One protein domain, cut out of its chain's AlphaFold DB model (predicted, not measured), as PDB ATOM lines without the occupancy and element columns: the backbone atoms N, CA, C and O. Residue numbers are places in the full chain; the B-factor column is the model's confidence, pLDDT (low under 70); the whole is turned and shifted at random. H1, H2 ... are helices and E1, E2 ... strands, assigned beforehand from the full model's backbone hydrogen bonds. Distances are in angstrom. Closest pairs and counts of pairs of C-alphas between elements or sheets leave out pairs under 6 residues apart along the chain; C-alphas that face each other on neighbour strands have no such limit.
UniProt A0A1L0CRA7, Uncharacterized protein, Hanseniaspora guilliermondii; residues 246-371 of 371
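This is residues 246 to 371 of the 371 residues of an uncharacterized protein of Hanseniaspora guilliermondii (UniProt A0A1L0CRA7). Four helices, H1, H3, H4 and H5, form an up-and-down bundle, each running against the one before it in the chain, and a thin two-stranded hairpin, E1 and E2, lies beyond the far end of H1. The short helix H2 turns off where the hairpin returns to H1, and a loop of nine residues leads from it back to the bundle. The printed part has 126 residues in the order H1 E1 E2 H2 H3 H4 H5, mostly helix, with one antiparallel sheet, E1 - E2. The whole is loose, with a radius of gyration of the C-alphas of 17.3 A, and its outline is a rod spanning 61 by 29 by 22 A.

E1, residues 276 to 280, and E2, residues 287 to 291, form a hairpin of antiparallel strands at 144 degrees; N 277 and O 290 are 2.8 A apart and N 279 and O 288 2.9 A, both within hydrogen-bond range. H1, residues 252 to 273, is the hub, touching three helices. H2, residues 292 to 301, only just touches H1, only at their ends, with 3 pairs of C-alphas within 8 A; the closest are those of Leu 273 and Gly 292, 4.6 A apart. Their lines are about perpendicular at 73 degrees, only just past a steep tilt. With residues 263 to 270 alone, H1 touches H3, residues 311 to 325, at a shallow tilt of 32 degrees, opposite ways; the closest C-alphas are those of Ile 266 and His 312, 5.7 A. With residues 252 to 260 alone, H1 touches H4, residues 332 to 348, at a steep tilt of 38 degrees, the same way; the closest C-alphas are those of Ala 252 and Ile 338, 5.3 A. H5, residues 355 to 369, touches H3 at a shallow tilt of 10 degrees, the same way; the closest C-alphas are those of Ser 320 and Ala 368, 5.0 A. H4 and H5 form a helical hairpin at a shallow tilt of 14 degrees, with C-alphas 335 and 369 the closest, 6.3 A. H1 and H5 are apart, as are H3 and H4. Every O i to N i+4 pair is within hydrogen-bond range in H1, H2, H3 and H4; in H5, 10 of 11 are.

H1 begins at C-alpha 252 (125.268, 69.192, 111.241) and is 31.3 A long. E1 and E2 are each 12.8 A long, and C-alpha 280 is at (82.677, 90.670, 112.062). H2 is 14.0 A, H3 21.0 A, H4 24.2 A and H5 21.1 A long; H5 ends at C-alpha 369 (118.689, 65.899, 120.659).

The C-alphas farthest apart, those of Asn 285 and Asn 333, are 60.8 A apart. The printed part has no cut and ends at the chain's last residue, 371; no link is long. Mean pLDDT of the printed part is 75.9, with 31 residues under 70, among them 275 to 289 and 302 to 309.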
ATOM      1  N   ASP A 246     114.964  68.685 106.103       75.88
ATOM      2  CA  ASP A 246     115.777  67.472 105.965       75.88
ATOM      3  C   ASP A 246     116.555  67.176 107.254       75.88
ATOM      4  O   ASP A 246     117.663  67.656 107.504       75.88
ATOM      5  N   LEU A 247     115.952  66.348 108.107       74.12
ATOM      6  CA  LEU A 247     116.559  65.892 109.357       74.12
ATOM      7  C   LEU A 247     117.619  64.797 109.100       74.12
ATOM      8  O   LEU A 247     117.426  63.644 109.501       74.12
ATOM      9  N   GLN A 248     118.703  65.145 108.399       72.12
ATOM     10  CA  GLN A 248     119.884  64.308 108.147       72.12
ATOM     11  C   GLN A 248     121.052  64.706 109.063       72.12
ATOM     12  O   GLN A 248     121.843  65.594 108.757       72.12
ATOM     13  N   PHE A 249     121.210  63.987 110.175       71.12
ATOM     14  CA  PHE A 249     122.233  64.260 111.201       71.12
ATOM     15  C   PHE A 249     123.693  64.031 110.756       71.12
ATOM     16  O   PHE A 249     124.615  64.335 111.509       71.12
ATOM     17  N   ILE A 250     123.917  63.509 109.543       73.25
ATOM     18  CA  ILE A 250     125.255  63.280 108.969       73.25
ATOM     19  C   ILE A 250     125.984  64.616 108.737       73.25
ATOM     20  O   ILE A 250     127.190  64.708 108.970       73.25
ATOM     21  N   ASN A 251     125.256  65.664 108.334       81.31
ATOM     22  CA  ASN A 251     125.793  67.008 108.130       81.31
ATOM     23  C   ASN A 251     125.101  68.000 109.083       81.31
ATOM     24  O   ASN A 251     123.998  68.477 108.816       81.31
ATOM     25  N   ALA A 252     125.772  68.299 110.199       83.56
ATOM     26  CA  ALA A 252     125.268  69.192 111.241       83.56
ATOM     27  C   ALA A 252     125.014  70.618 110.725       83.56
ATOM     28  O   ALA A 252     123.996  71.214 111.062       83.56
ATOM     29  N   GLU A 253     125.895  71.150 109.876       85.44
ATOM     30  CA  GLU A 253     125.750  72.492 109.308       85.44
ATOM     31  C   GLU A 253     124.538  72.585 108.375       85.44
ATOM     32  O   GLU A 253     123.735  73.509 108.501       85.44
ATOM     33  N   ARG A 254     124.336  71.591 107.500       84.31
ATOM     34  CA  ARG A 254     123.147  71.533 106.639       84.31
ATOM     35  C   ARG A 254     121.858  71.454 107.460       84.31
ATOM     36  O   ARG A 254     120.940  72.228 107.204       84.31
ATOM     37  N   LEU A 255     121.809  70.571 108.458       85.00
ATOM     38  CA  LEU A 255     120.666  70.435 109.366       85.00
ATOM     39  C   LEU A 255     120.323  71.764 110.058       85.00
ATOM     40  O   LEU A 255     119.160  72.164 110.098       85.00
ATOM     41  N   VAL A 256     121.334  72.451 110.596       87.94
ATOM     42  CA  VAL A 256     121.146  73.735 111.283       87.94
ATOM     43  C   VAL A 256     120.687  74.819 110.315       87.94
ATOM     44  O   VAL A 256     119.712  75.506 110.614       87.94
ATOM     45  N   ASN A 257     121.311  74.933 109.142       86.75
ATOM     46  CA  ASN A 257     120.914  75.905 108.126       86.75
ATOM     47  C   ASN A 257     119.472  75.668 107.640       86.75
ATOM     48  O   ASN A 257     118.737  76.632 107.444       86.75
ATOM     49  N   GLU A 258     119.013  74.419 107.508       86.31
ATOM     50  CA  GLU A 258     117.611  74.138 107.166       86.31
ATOM     51  C   GLU A 258     116.638  74.522 108.296       86.31
ATOM     52  O   GLU A 258     115.628  75.172 108.022       86.31
ATOM     53  N   ILE A 259     116.949  74.213 109.563       87.06
ATOM     54  CA  ILE A 259     116.126  74.626 110.721       87.06
ATOM     55  C   ILE A 259     116.050  76.158 110.837       87.06
ATOM     56  O   ILE A 259     114.977  76.699 111.116       87.06
ATOM     57  N   VAL A 260     117.161  76.863 110.603       87.50
ATOM     58  CA  VAL A 260     117.249  78.335 110.610       87.50
ATOM     59  C   VAL A 260     116.434  78.930 109.457       87.50
ATOM     60  O   VAL A 260     115.500  79.691 109.707       87.50
ATOM     61  N   ASN A 261     116.675  78.498 108.216       85.81
ATOM     62  CA  ASN A 261     115.970  79.006 107.034       85.81
ATOM     63  C   ASN A 261     114.448  78.788 107.117       85.81
ATOM     64  O   ASN A 261     113.664  79.651 106.722       85.81
ATOM     65  N   LYS A 262     113.993  77.639 107.633       86.69
ATOM     66  CA  LYS A 262     112.558  77.366 107.834       86.69
ATOM     67  C   LYS A 262     111.996  78.167 109.014       86.69
ATOM     68  O   LYS A 262     110.860  78.632 108.931       86.69
ATOM     69  N   SER A 263     112.789  78.399 110.066       86.69
ATOM     70  CA  SER A 263     112.417  79.302 111.162       86.69
ATOM     71  C   SER A 263     112.175  80.730 110.670       86.69
ATOM     72  O   SER A 263     111.161  81.319 111.039       86.69
ATOM     73  N   HIS A 264     113.032  81.262 109.791       83.31
ATOM     74  CA  HIS A 264     112.850  82.587 109.184       83.31
ATOM     75  C   HIS A 264     111.540  82.720 108.428       83.31
ATOM     76  O   HIS A 264     110.774  83.636 108.711       83.31
ATOM     77  N   LYS A 265     111.242  81.781 107.524       79.94
ATOM     78  CA  LYS A 265     109.996  81.792 106.736       79.94
ATOM     79  C   LYS A 265     108.757  81.838 107.623       79.94
ATOM     80  O   LYS A 265     107.792  82.529 107.314       79.94
ATOM     81  N   ILE A 266     108.809  81.138 108.754       82.56
ATOM     82  CA  ILE A 266     107.699  81.054 109.702       82.56
ATOM     83  C   ILE A 266     107.615  82.305 110.589       82.56
ATOM     84  O   ILE A 266     106.507  82.755 110.858       82.56
ATOM     85  N   ILE A 267     108.738  82.923 110.973       81.31
ATOM     86  CA  ILE A 267     108.751  84.214 111.689       81.31
ATOM     87  C   ILE A 267     108.296  85.366 110.781       81.31
ATOM     88  O   ILE A 267     107.581  86.255 111.242       81.31
ATOM     89  N   LEU A 268     108.661  85.353 109.496       76.94
ATOM     90  CA  LEU A 268     108.179  86.322 108.507       76.94
ATOM     91  C   LEU A 268     106.664  86.191 108.317       76.94
ATOM     92  O   LEU A 268     105.953  87.184 108.464       76.94
ATOM     93  N   LEU A 269     106.165  84.964 108.115       78.62
ATOM     94  CA  LEU A 269     104.730  84.673 108.111       78.62
ATOM     95  C   LEU A 269     104.056  85.196 109.389       78.62
ATOM     96  O   LEU A 269     103.120  85.982 109.303       78.62
ATOM     97  N   GLU A 270     104.552  84.824 110.568       77.75
ATOM     98  CA  GLU A 270     104.026  85.262 111.869       77.75
ATOM     99  C   GLU A 270     103.980  86.793 112.006       77.75
ATOM    100  O   GLU A 270     102.969  87.338 112.440       77.75
ATOM    101  N   THR A 271     105.012  87.493 111.528       74.56
ATOM    102  CA  THR A 271     105.079  88.965 111.515       74.56
ATOM    103  C   THR A 271     104.012  89.586 110.603       74.56
ATOM    104  O   THR A 271     103.489  90.657 110.910       74.56
ATOM    105  N   TYR A 272     103.641  88.935 109.494       71.81
ATOM    106  CA  TYR A 272     102.515  89.376 108.655       71.81
ATOM    107  C   TYR A 272     101.157  89.045 109.276       71.81
ATOM    108  O   TYR A 272     100.204  89.804 109.110       71.81
ATOM    109  N   LEU A 273     101.068  87.932 110.007       71.88
ATOM    110  CA  LEU A 273      99.867  87.540 110.735       71.88
ATOM    111  C   LEU A 273      99.585  88.447 111.941       71.88
ATOM    112  O   LEU A 273      98.437  88.511 112.370       71.88
ATOM    113  N   ASP A 274     100.578  89.157 112.474       71.62
ATOM    114  CA  ASP A 274     100.385  90.107 113.575       71.62
ATOM    115  C   ASP A 274      99.665  91.411 113.171       71.62
ATOM    116  O   ASP A 274      99.215  92.153 114.046       71.62
ATOM    117  N   GLU A 275      99.460  91.678 111.874       68.56
ATOM    118  CA  GLU A 275      98.632  92.809 111.434       68.56
ATOM    119  C   GLU A 275      97.157  92.645 111.851       68.56
ATOM    120  O   GLU A 275      96.571  91.561 111.745       68.56
ATOM    121  N   GLU A 276      96.536  93.738 112.314       63.75
ATOM    122  CA  GLU A 276      95.119  93.756 112.689       63.75
ATOM    123  C   GLU A 276      94.211  93.460 111.488       63.75
ATOM    124  O   GLU A 276      94.248  94.146 110.466       63.75
ATOM    125  N   ILE A 277      93.322  92.483 111.659       63.62
ATOM    126  CA  ILE A 277      92.217  92.196 110.751       63.62
ATOM    127  C   ILE A 277      90.881  92.518 111.422       63.62
ATOM    128  O   ILE A 277      90.657  92.259 112.608       63.62
ATOM    129  N   GLU A 278      89.961  93.076 110.641       61.09
ATOM    130  CA  GLU A 278      88.593  93.332 111.084       61.09
ATOM    131  C   GLU A 278      87.773  92.046 110.963       61.09
ATOM    132  O   GLU A 278      87.554  91.514 109.869       61.09
ATOM    133  N   VAL A 279      87.324  91.509 112.094       54.50
ATOM    134  CA  VAL A 279      86.474  90.318 112.159       54.50
ATOM    135  C   VAL A 279      85.068  90.757 112.560       54.50
ATOM    136  O   VAL A 279      84.867  91.316 113.637       54.50
ATOM    137  N   ASN A 280      84.081  90.502 111.696       51.84
ATOM    138  CA  ASN A 280      82.677  90.670 112.062       51.84
ATOM    139  C   ASN A 280      82.348  89.644 113.147       51.84
ATOM    140  O   ASN A 280      82.395  88.440 112.890       51.84
ATOM    141  N   ASN A 281      82.022  90.118 114.347       49.62
ATOM    142  CA  ASN A 281      81.428  89.271 115.366       49.62
ATOM    143  C   ASN A 281      79.923  89.189 115.070       49.62
ATOM    144  O   ASN A 281      79.250  90.210 115.042       49.62
ATOM    145  N   ALA A 282      79.381  88.001 114.800       44.81
ATOM    146  CA  ALA A 282      77.952  87.866 114.485       44.81
ATOM    147  C   ALA A 282      77.052  88.027 115.728       44.81
ATOM    148  O   ALA A 282      75.878  88.362 115.605       44.81
ATOM    149  N   ASN A 283      77.610  87.805 116.924       45.72
ATOM    150  CA  ASN A 283      76.871  87.803 118.190       45.72
ATOM    151  C   ASN A 283      76.868  89.172 118.895       45.72
ATOM    152  O   ASN A 283      76.127  89.382 119.850       45.72
ATOM    153  N   GLU A 284      77.703  90.102 118.437       43.00
ATOM    154  CA  GLU A 284      77.811  91.468 118.941       43.00
ATOM    155  C   GLU A 284      77.903  92.365 117.706       43.00
ATOM    156  O   GLU A 284      78.854  92.207 116.953       43.00
ATOM    157  N   ASN A 285      76.970  93.302 117.487       47.19
ATOM    158  CA  ASN A 285      76.964  94.213 116.322       47.19
ATOM    159  C   ASN A 285      78.125  95.240 116.362       47.19
ATOM    160  O   ASN A 285      77.917  96.451 116.446       47.19
ATOM    161  N   LYS A 286      79.365  94.746 116.374       44.31
ATOM    162  CA  LYS A 286      80.630  95.465 116.516       44.31
ATOM    163  C   LYS A 286      81.712  94.704 115.751       44.31
ATOM    164  O   LYS A 286      81.883  93.498 115.921       44.31
ATOM    165  N   MET A 287      82.480  95.424 114.939       54.16
ATOM    166  CA  MET A 287      83.697  94.880 114.336       54.16
ATOM    167  C   MET A 287      84.762  94.697 115.415       54.16
ATOM    168  O   MET A 287      85.103  95.636 116.136       54.16
ATOM    169  N   LEU A 288      85.291  93.482 115.522       51.78
ATOM    170  CA  LEU A 288      86.337  93.127 116.469       51.78
ATOM    171  C   LEU A 288      87.676  93.142 115.729       51.78
ATOM    172  O   LEU A 288      87.920  92.312 114.851       51.78
ATOM    173  N   LYS A 289      88.542  94.100 116.070       68.81
ATOM    174  CA  LYS A 289      89.924  94.125 115.579       68.81
ATOM    175  C   LYS A 289      90.749  93.100 116.349       68.81
ATOM    176  O   LYS A 289      90.800  93.117 117.580       68.81
ATOM    177  N   MET A 290      91.364  92.174 115.628       72.12
ATOM    178  CA  MET A 290      92.290  91.187 116.182       72.12
ATOM    179  C   MET A 290      93.345  90.848 115.137       72.12
ATOM    180  O   MET A 290      93.036  90.888 113.955       72.12
ATOM    181  N   SER A 291      94.568  90.497 115.529       77.06
ATOM    182  CA  SER A 291      95.564  90.061 114.547       77.06
ATOM    183  C   SER A 291      95.179  88.733 113.885       77.06
ATOM    184  O   SER A 291      94.503  87.892 114.495       77.06
ATOM    185  N   GLY A 292      95.627  88.514 112.647       73.75
ATOM    186  CA  GLY A 292      95.469  87.236 111.942       73.75
ATOM    187  C   GLY A 292      96.055  86.047 112.716       73.75
ATOM    188  O   GLY A 292      95.454  84.972 112.743       73.75
ATOM    189  N   LEU A 293      97.162  86.260 113.436       79.88
ATOM    190  CA  LEU A 293      97.797  85.282 114.319       79.88
ATOM    191  C   LEU A 293      96.871  84.915 115.483       79.88
ATOM    192  O   LEU A 293      96.622  83.739 115.746       79.88
ATOM    193  N   LYS A 294      96.293  85.924 116.144       76.94
ATOM    194  CA  LYS A 294      95.333  85.744 117.239       76.94
ATOM    195  C   LYS A 294      94.044  85.068 116.766       76.94
ATOM    196  O   LYS A 294      93.473  84.289 117.529       76.94
ATOM    197  N   LEU A 295      93.600  85.317 115.528       76.88
ATOM    198  CA  LEU A 295      92.482  84.588 114.916       76.88
ATOM    199  C   LEU A 295      92.851  83.113 114.715       76.88
ATOM    200  O   LEU A 295      92.131  82.244 115.200       76.88
ATOM    201  N   TYR A 296      93.990  82.821 114.082       79.50
ATOM    202  CA  TYR A 296      94.460  81.447 113.884       79.50
ATOM    203  C   TYR A 296      94.590  80.680 115.211       79.50
ATOM    204  O   TYR A 296      94.050  79.580 115.339       79.50
ATOM    205  N   ILE A 297      95.232  81.269 116.227       77.50
ATOM    206  CA  ILE A 297      95.414  80.640 117.546       77.50
ATOM    207  C   ILE A 297      94.060  80.356 118.209       77.50
ATOM    208  O   ILE A 297      93.835  79.233 118.668       77.50
ATOM    209  N   LYS A 298      93.142  81.334 118.213       75.38
ATOM    210  CA  LYS A 298      91.772  81.171 118.726       75.38
ATOM    211  C   LYS A 298      91.075  79.989 118.052       75.38
ATOM    212  O   LYS A 298      90.608  79.087 118.742       75.38
ATOM    213  N   GLU A 299      91.029  79.992 116.723       75.81
ATOM    214  CA  GLU A 299      90.291  79.007 115.930       75.81
ATOM    215  C   GLU A 299      90.932  77.611 115.957       75.81
ATOM    216  O   GLU A 299      90.244  76.614 115.734       75.81
ATOM    217  N   LYS A 300      92.248  77.502 116.180       75.81
ATOM    218  CA  LYS A 300      92.980  76.223 116.170       75.81
ATOM    219  C   LYS A 300      93.130  75.587 117.554       75.81
ATOM    220  O   LYS A 300      93.069  74.363 117.648       75.81
ATOM    221  N   PHE A 301      93.335  76.388 118.602       72.62
ATOM    222  CA  PHE A 301      93.735  75.906 119.932       72.62
ATOM    223  C   PHE A 301      92.827  76.364 121.080       72.62
ATOM    224  O   PHE A 301      93.005  75.889 122.206       72.62
ATOM    225  N   GLY A 302      91.877  77.270 120.814       64.94
ATOM    226  CA  GLY A 302      91.070  77.939 121.832       64.94
ATOM    227  C   GLY A 302      91.868  78.959 122.657       64.94
ATOM    228  O   GLY A 302      93.096  78.919 122.733       64.94
ATOM    229  N   TYR A 303      91.164  79.871 123.332       59.38
ATOM    230  CA  TYR A 303      91.774  80.964 124.108       59.38
ATOM    231  C   TYR A 303      92.676  80.519 125.285       59.38
ATOM    232  O   TYR A 303      93.408  81.341 125.830       59.38
ATOM    233  N   ASN A 304      92.647  79.242 125.688       51.81
ATOM    234  CA  ASN A 304      93.318  78.752 126.901       51.81
ATOM    235  C   ASN A 304      94.747  78.214 126.689       51.81
ATOM    236  O   ASN A 304      95.426  77.879 127.663       51.81
ATOM    237  N   ASN A 305      95.237  78.113 125.450       52.69
ATOM    238  CA  ASN A 305      96.499  77.428 125.160       52.69
ATOM    239  C   ASN A 305      97.733  78.351 125.258       52.69
ATOM    240  O   ASN A 305      98.305  78.770 124.254       52.69
ATOM    241  N   LYS A 306      98.199  78.613 126.491       49.84
ATOM    242  CA  LYS A 306      99.403  79.432 126.791       49.84
ATOM    243  C   LYS A 306     100.700  78.985 126.085       49.84
ATOM    244  O   LYS A 306     101.677  79.723 126.100       49.84
ATOM    245  N   ILE A 307     100.734  77.780 125.512       50.53
ATOM    246  CA  ILE A 307     101.916  77.184 124.869       50.53
ATOM    247  C   ILE A 307     102.083  77.635 123.404       50.53
ATOM    248  O   ILE A 307     103.191  77.560 122.877       50.53
ATOM    249  N   VAL A 308     101.027  78.128 122.741       57.69
ATOM    250  CA  VAL A 308     101.071  78.508 121.315       57.69
ATOM    251  C   VAL A 308     100.638  79.962 121.128       57.69
ATOM    252  O   VAL A 308      99.557  80.249 120.629       57.69
ATOM    253  N   ALA A 309     101.513  80.880 121.539       63.00
ATOM    254  CA  ALA A 309     101.422  82.306 121.207       63.00
ATOM    255  C   ALA A 309     102.129  82.666 119.880       63.00
ATOM    256  O   ALA A 309     102.086  83.816 119.466       63.00
ATOM    257  N   SER A 310     102.797  81.696 119.246       78.12
ATOM    258  CA  SER A 310     103.708  81.881 118.110       78.12
ATOM    259  C   SER A 310     103.658  80.659 117.180       78.12
ATOM    260  O   SER A 310     103.581  79.515 117.651       78.12
ATOM    261  N   LEU A 311     103.707  80.888 115.863       81.88
ATOM    262  CA  LEU A 311     103.844  79.841 114.846       81.88
ATOM    263  C   LEU A 311     105.251  79.246 114.839       81.88
ATOM    264  O   LEU A 311     105.396  78.037 114.650       81.88
ATOM    265  N   HIS A 312     106.279  80.060 115.079       86.25
ATOM    266  CA  HIS A 312     107.656  79.592 115.210       86.25
ATOM    267  C   HIS A 312     107.791  78.587 116.357       86.25
ATOM    268  O   HIS A 312     108.284  77.476 116.152       86.25
ATOM    269  N   ASN A 313     107.223  78.890 117.527       84.44
ATOM    270  CA  ASN A 313     107.211  77.946 118.649       84.44
ATOM    271  C   ASN A 313     106.469  76.639 118.304       84.44
ATOM    272  O   ASN A 313     106.901  75.555 118.709       84.44
ATOM    273  N   LEU A 314     105.385  76.710 117.521       84.19
ATOM    274  CA  LEU A 314     104.663  75.531 117.028       84.19
ATOM    275  C   LEU A 314     105.523  74.692 116.065       84.19
ATOM    276  O   LEU A 314     105.547  73.463 116.190       84.19
ATOM    277  N   TYR A 315     106.258  75.338 115.155       87.06
ATOM    278  CA  TYR A 315     107.225  74.698 114.261       87.06
ATOM    279  C   TYR A 315     108.335  73.991 115.041       87.06
ATOM    280  O   TYR A 315     108.533  72.789 114.853       87.06
ATOM    281  N   ILE A 316     108.992  74.675 115.985       88.25
ATOM    282  CA  ILE A 316     110.070  74.072 116.780       88.25
ATOM    283  C   ILE A 316     109.561  72.875 117.591       88.25
ATOM    284  O   ILE A 316     110.221  71.835 117.621       88.25
ATOM    285  N   VAL A 317     108.371  72.953 118.201       87.06
ATOM    286  CA  VAL A 317     107.766  71.811 118.916       87.06
ATOM    287  C   VAL A 317     107.507  70.623 117.983       87.06
ATOM    288  O   VAL A 317     107.658  69.474 118.403       87.06
ATOM    289  N   LYS A 318     107.129  70.866 116.723       87.50
ATOM    290  CA  LYS A 318     106.905  69.812 115.721       87.50
ATOM    291  C   LYS A 318     108.217  69.202 115.220       87.50
ATOM    292  O   LYS A 318     108.333  67.981 115.231       87.50
ATOM    293  N   ILE A 319     109.222  70.012 114.891       87.12
ATOM    294  CA  ILE A 319     110.562  69.527 114.519       87.12
ATOM    295  C   ILE A 319     111.208  68.746 115.664       87.12
ATOM    296  O   ILE A 319     111.706  67.647 115.446       87.12
ATOM    297  N   SER A 320     111.104  69.238 116.900       86.94
ATOM    298  CA  SER A 320     111.584  68.533 118.096       86.94
ATOM    299  C   SER A 320     110.946  67.146 118.249       86.94
ATOM    300  O   SER A 320     111.623  66.193 118.626       86.94
ATOM    301  N   LYS A 321     109.653  66.999 117.924       86.62
ATOM    302  CA  LYS A 321     108.985  65.687 117.898       86.62
ATOM    303  C   LYS A 321     109.513  64.797 116.772       86.62
ATOM    304  O   LYS A 321     109.772  63.630 117.035       86.62
ATOM    305  N   ASN A 322     109.717  65.346 115.573       83.69
ATOM    306  CA  ASN A 322     110.244  64.600 114.426       83.69
ATOM    307  C   ASN A 322     111.692  64.119 114.646       83.69
ATOM    308  O   ASN A 322     112.039  63.020 114.219       83.69
ATOM    309  N   ILE A 323     112.521  64.912 115.336       83.06
ATOM    310  CA  ILE A 323     113.873  64.521 115.767       83.06
ATOM    311  C   ILE A 323     113.785  63.299 116.693       83.06
ATOM    312  O   ILE A 323     114.369  62.266 116.373       83.06
ATOM    313  N   LYS A 324     112.977  63.368 117.765       81.12
ATOM    314  CA  LYS A 324     112.777  62.237 118.695       81.12
ATOM    315  C   LYS A 324     112.219  60.990 118.005       81.12
ATOM    316  O   LYS A 324     112.653  59.878 118.287       81.12
ATOM    317  N   SER A 325     111.260  61.147 117.090       74.88
ATOM    318  CA  SER A 325     110.615  60.006 116.428       74.88
ATOM    319  C   SER A 325     111.488  59.308 115.385       74.88
ATOM    320  O   SER A 325     111.147  58.201 114.988       74.88
ATOM    321  N   LYS A 326     112.589  59.920 114.923       68.44
ATOM    322  CA  LYS A 326     113.509  59.271 113.973       68.44
ATOM    323  C   LYS A 326     114.360  58.158 114.602       68.44
ATOM    324  O   LYS A 326     115.042  57.471 113.851       68.44
ATOM    325  N   SER A 327     114.328  57.979 115.931       52.41
ATOM    326  CA  SER A 327     114.986  56.877 116.661       52.41
ATOM    327  C   SER A 327     116.454  56.635 116.270       52.41
ATOM    328  O   SER A 327     116.904  55.496 116.175       52.41
ATOM    329  N   ILE A 328     117.198  57.713 116.006       59.59
ATOM    330  CA  ILE A 328     118.632  57.669 115.714       59.59
ATOM    331  C   ILE A 328     119.361  58.060 116.993       59.59
ATOM    332  O   ILE A 328     119.210  59.188 117.460       59.59
ATOM    333  N   THR A 329     120.190  57.166 117.528       63.09
ATOM    334  CA  THR A 329     121.119  57.501 118.610       63.09
ATOM    335  C   THR A 329     122.189  58.449 118.066       63.09
ATOM    336  O   THR A 329     123.170  58.021 117.455       63.09
ATOM    337  N   ILE A 330     121.981  59.756 118.230       70.50
ATOM    338  CA  ILE A 330     122.947  60.783 117.827       70.50
ATOM    339  C   ILE A 330     124.150  60.695 118.773       70.50
ATOM    340  O   ILE A 330     123.985  60.723 119.988       70.50
ATOM    341  N   GLN A 331     125.363  60.598 118.225       77.38
ATOM    342  CA  GLN A 331     126.588  60.611 119.031       77.38
ATOM    343  C   GLN A 331     126.745  61.958 119.762       77.38
ATOM    344  O   GLN A 331     126.493  63.015 119.176       77.38
ATOM    345  N   ASP A 332     127.211  61.945 121.017       79.25
ATOM    346  CA  ASP A 332     127.303  63.159 121.847       79.25
ATOM    347  C   ASP A 332     128.159  64.267 121.211       79.25
ATOM    348  O   ASP A 332     127.810  65.445 121.278       79.25
ATOM    349  N   ASN A 333     129.242  63.908 120.515       80.81
ATOM    350  CA  ASN A 333     130.063  64.861 119.759       80.81
ATOM    351  C   ASN A 333     129.250  65.608 118.678       80.81
ATOM    352  O   ASN A 333     129.347  66.832 118.577       80.81
ATOM    353  N   LYS A 334     128.398  64.903 117.923       83.62
ATOM    354  CA  LYS A 334     127.517  65.468 116.889       83.62
ATOM    355  C   LYS A 334     126.383  66.285 117.494       83.62
ATOM    356  O   LYS A 334     126.064  67.351 116.977       83.62
ATOM    357  N   LYS A 335     125.829  65.855 118.626       85.88
ATOM    358  CA  LYS A 335     124.868  66.641 119.415       85.88
ATOM    359  C   LYS A 335     125.468  67.978 119.870       85.88
ATOM    360  O   LYS A 335     124.842  69.020 119.674       85.88
ATOM    361  N   HIS A 336     126.680  67.968 120.428       86.31
ATOM    362  CA  HIS A 336     127.386  69.189 120.829       86.31
ATOM    363  C   HIS A 336     127.718  70.093 119.634       86.31
ATOM    364  O   HIS A 336     127.570  71.310 119.733       86.31
ATOM    365  N   GLU A 337     128.111  69.518 118.495       89.31
ATOM    366  CA  GLU A 337     128.349  70.249 117.245       89.31
ATOM    367  C   GLU A 337     127.079  70.952 116.740       89.31
ATOM    368  O   GLU A 337     127.116  72.159 116.493       89.31
ATOM    369  N   ILE A 338     125.948  70.236 116.667       88.56
ATOM    370  CA  ILE A 338     124.638  70.779 116.268       88.56
ATOM    371  C   ILE A 338     124.203  71.897 117.223       88.56
ATOM    372  O   ILE A 338     123.837  72.976 116.763       88.56
ATOM    373  N   MET A 339     124.276  71.685 118.542       91.44
ATOM    374  CA  MET A 339     123.867  72.706 119.516       91.44
ATOM    375  C   MET A 339     124.758  73.951 119.486       91.44
ATOM    376  O   MET A 339     124.244  75.061 119.591       91.44
ATOM    377  N   ARG A 340     126.074  73.801 119.284       93.50
ATOM    378  CA  ARG A 340     126.985  74.943 119.098       93.50
ATOM    379  C   ARG A 340     126.612  75.753 117.852       93.50
ATOM    380  O   ARG A 340     126.566  76.975 117.918       93.50
ATOM    381  N   LEU A 341     126.337  75.080 116.734       92.06
ATOM    382  CA  LEU A 341     125.942  75.733 115.484       92.06
ATOM    383  C   LEU A 341     124.568  76.418 115.599       92.06
ATOM    384  O   LEU A 341     124.420  77.539 115.117       92.06
ATOM    385  N   LEU A 342     123.595  75.793 116.277       89.75
ATOM    386  CA  LEU A 342     122.290  76.403 116.569       89.75
ATOM    387  C   LEU A 342     122.436  77.675 117.405       89.75
ATOM    388  O   LEU A 342     121.893  78.701 117.010       89.75
ATOM    389  N   ASN A 343     123.187  77.628 118.513       89.19
ATOM    390  CA  ASN A 343     123.411  78.798 119.366       89.19
ATOM    391  C   ASN A 343     124.008  79.956 118.551       89.19
ATOM    392  O   ASN A 343     123.423  81.034 118.509       89.19
ATOM    393  N   ASN A 344     125.102  79.704 117.818       89.62
ATOM    394  CA  ASN A 344     125.741  80.721 116.981       89.62
ATOM    395  C   ASN A 344     124.748  81.338 115.980       89.62
ATOM    396  O   ASN A 344     124.630  82.558 115.913       89.62
ATOM    397  N   LYS A 345     123.986  80.516 115.244       88.31
ATOM    398  CA  LYS A 345     123.035  81.018 114.239       88.31
ATOM    399  C   LYS A 345     121.840  81.763 114.824       88.31
ATOM    400  O   LYS A 345     121.369  82.706 114.199       88.31
ATOM    401  N   PHE A 346     121.357  81.375 116.001       84.75
ATOM    402  CA  PHE A 346     120.252  82.068 116.669       84.75
ATOM    403  C   PHE A 346     120.701  83.375 117.351       84.75
ATOM    404  O   PHE A 346     119.887  84.283 117.501       84.75
ATOM    405  N   ASP A 347     121.980  83.497 117.720       81.00
ATOM    406  CA  ASP A 347     122.555  84.708 118.326       81.00
ATOM    407  C   ASP A 347     123.091  85.719 117.289       81.00
ATOM    408  O   ASP A 347     123.113  86.928 117.563       81.00
ATOM    409  N   GLU A 348     123.514  85.244 116.110       82.50
ATOM    410  CA  GLU A 348     123.885  86.050 114.933       82.50
ATOM    411  C   GLU A 348     122.668  86.732 114.285       82.50
ATOM    412  O   GLU A 348     122.794  87.832 113.749       82.50
ATOM    413  N   ASP A 349     121.492  86.101 114.338       79.62
ATOM    414  CA  ASP A 349     120.328  86.498 113.548       79.62
ATOM    415  C   ASP A 349     119.306  87.358 114.313       79.62
ATOM    416  O   ASP A 349     118.715  86.921 115.299       79.62
ATOM    417  N   GLU A 350     119.025  88.572 113.829       78.31
ATOM    418  CA  GLU A 350     118.158  89.533 114.530       78.31
ATOM    419  C   GLU A 350     116.704  89.065 114.735       78.31
ATOM    420  O   GLU A 350     116.071  89.444 115.727       78.31
ATOM    421  N   LEU A 351     116.160  88.238 113.833       74.56
ATOM    422  CA  LEU A 351     114.790  87.731 113.949       74.56
ATOM    423  C   LEU A 351     114.698  86.618 115.000       74.56
ATOM    424  O   LEU A 351     113.734  86.588 115.773       74.56
ATOM    425  N   LEU A 352     115.701  85.737 115.049       75.75
ATOM    426  CA  LEU A 352     115.777  84.610 115.985       75.75
ATOM    427  C   LEU A 352     116.234  85.029 117.387       75.75
ATOM    428  O   LEU A 352     115.740  84.477 118.372       75.75
ATOM    429  N   LYS A 353     117.096  86.047 117.493       73.44
ATOM    430  CA  LYS A 353     117.702  86.548 118.740       73.44
ATOM    431  C   LYS A 353     116.704  87.100 119.762       73.44
ATOM    432  O   LYS A 353     117.055  87.254 120.935       73.44
ATOM    433  N   LYS A 354     115.455  87.375 119.361       74.25
ATOM    434  CA  LYS A 354     114.360  87.786 120.261       74.25
ATOM    435  C   LYS A 354     114.300  86.834 121.476       74.25
ATOM    436  O   LYS A 354     114.042  85.647 121.282       74.25
ATOM    437  N   PRO A 355     114.491  87.299 122.731       60.72
ATOM    438  CA  PRO A 355     114.805  86.403 123.857       60.72
ATOM    439  C   PRO A 355     113.783  85.288 124.129       60.72
ATOM    440  O   PRO A 355     114.149  84.188 124.534       60.72
ATOM    441  N   HIS A 356     112.501  85.565 123.886       64.62
ATOM    442  CA  HIS A 356     111.391  84.623 124.055       64.62
ATOM    443  C   HIS A 356     111.289  83.577 122.927       64.62
ATOM    444  O   HIS A 356     110.719  82.512 123.152       64.62
ATOM    445  N   ILE A 357     111.854  83.867 121.751       69.31
ATOM    446  CA  ILE A 357     111.989  82.939 120.621       69.31
ATOM    447  C   ILE A 357     113.235  82.074 120.843       69.31
ATOM    448  O   ILE A 357     113.129  80.852 120.956       69.31
ATOM    449  N   ASN A 358     114.396  82.717 121.008       79.38
ATOM    450  CA  ASN A 358     115.701  82.066 121.133       79.38
ATOM    451  C   ASN A 358     115.730  81.023 122.272       79.38
ATOM    452  O   ASN A 358     115.914  79.824 122.042       79.38
ATOM    453  N   ALA A 359     115.437  81.449 123.507       81.88
ATOM    454  CA  ALA A 359     115.550  80.588 124.685       81.88
ATOM    455  C   ALA A 359     114.547  79.419 124.694       81.88
ATOM    456  O   ALA A 359     114.854  78.342 125.212       81.88
ATOM    457  N   PHE A 360     113.351  79.601 124.121       86.12
ATOM    458  CA  PHE A 360     112.387  78.509 123.961       86.12
ATOM    459  C   PHE A 360     112.866  77.505 122.908       86.12
ATOM    460  O   PHE A 360     112.842  76.294 123.153       86.12
ATOM    461  N   ALA A 361     113.313  78.008 121.756       86.75
ATOM    462  CA  ALA A 361     113.679  77.185 120.618       86.75
ATOM    463  C   ALA A 361     114.907  76.316 120.906       86.75
ATOM    464  O   ALA A 361     114.829  75.091 120.779       86.75
ATOM    465  N   LEU A 362     115.999  76.922 121.386       89.50
ATOM    466  CA  LEU A 362     117.226  76.205 121.745       89.50
ATOM    467  C   LEU A 362     116.971  75.147 122.823       89.50
ATOM    468  O   LEU A 362     117.440  74.016 122.698       89.50
ATOM    469  N   LYS A 363     116.165  75.469 123.846       90.69
ATOM    470  CA  LYS A 363     115.781  74.497 124.877       90.69
ATOM    471  C   LYS A 363     115.039  73.305 124.273       90.69
ATOM    472  O   LYS A 363     115.380  72.168 124.580       90.69
ATOM    473  N   LYS A 364     114.048  73.541 123.405       90.44
ATOM    474  CA  LYS A 364     113.260  72.458 122.796       90.44
ATOM    475  C   LYS A 364     114.043  71.596 121.814       90.44
ATOM    476  O   LYS A 364     113.838  70.384 121.813       90.44
ATOM    477  N   LEU A 365     114.970  72.181 121.061       89.50
ATOM    478  CA  LEU A 365     115.874  71.424 120.196       89.50
ATOM    479  C   LEU A 365     116.890  70.615 121.020       89.50
ATOM    480  O   LEU A 365     117.087  69.436 120.737       89.50
ATOM    481  N   ASN A 366     117.450  71.169 122.100       90.19
ATOM    482  CA  ASN A 366     118.335  70.417 122.996       90.19
ATOM    483  C   ASN A 366     117.605  69.270 123.724       90.19
ATOM    484  O   ASN A 366     118.126  68.157 123.785       90.19
ATOM    485  N   ASP A 367     116.380  69.507 124.215       88.88
ATOM    486  CA  ASP A 367     115.489  68.470 124.769       88.88
ATOM    487  C   ASP A 367     115.200  67.357 123.737       88.88
ATOM    488  O   ASP A 367     114.898  66.227 124.124       88.88
ATOM    489  N   ALA A 368     115.221  67.677 122.435       86.81
ATOM    490  CA  ALA A 368     114.991  66.747 121.330       86.81
ATOM    491  C   ALA A 368     116.222  65.908 120.984       86.81
ATOM    492  O   ALA A 368     116.097  64.703 120.827       86.81
ATOM    493  N   LEU A 369     117.394  66.539 120.922       84.56
ATOM    494  CA  LEU A 369     118.689  65.899 120.659       84.56
ATOM    495  C   LEU A 369     119.247  65.133 121.880       84.56
ATOM    496  O   LEU A 369     120.320  64.543 121.801       84.56
ATOM    497  N   SER A 370     118.561  65.191 123.026       81.56
ATOM    498  CA  SER A 370     118.928  64.518 124.284       81.56
ATOM    499  C   SER A 370     118.008  63.350 124.658       81.56
ATOM    500  O   SER A 370     118.088  62.870 125.785       81.56
ATOM    501  N   SER A 371     117.087  62.948 123.777       66.38
ATOM    502  CA  SER A 371     116.158  61.821 123.972       66.38
ATOM    503  C   SER A 371     116.316  60.790 122.871       66.38
ATOM    504  O   SER A 371     116.059  59.615 123.188       66.38
TER     505      SER A 371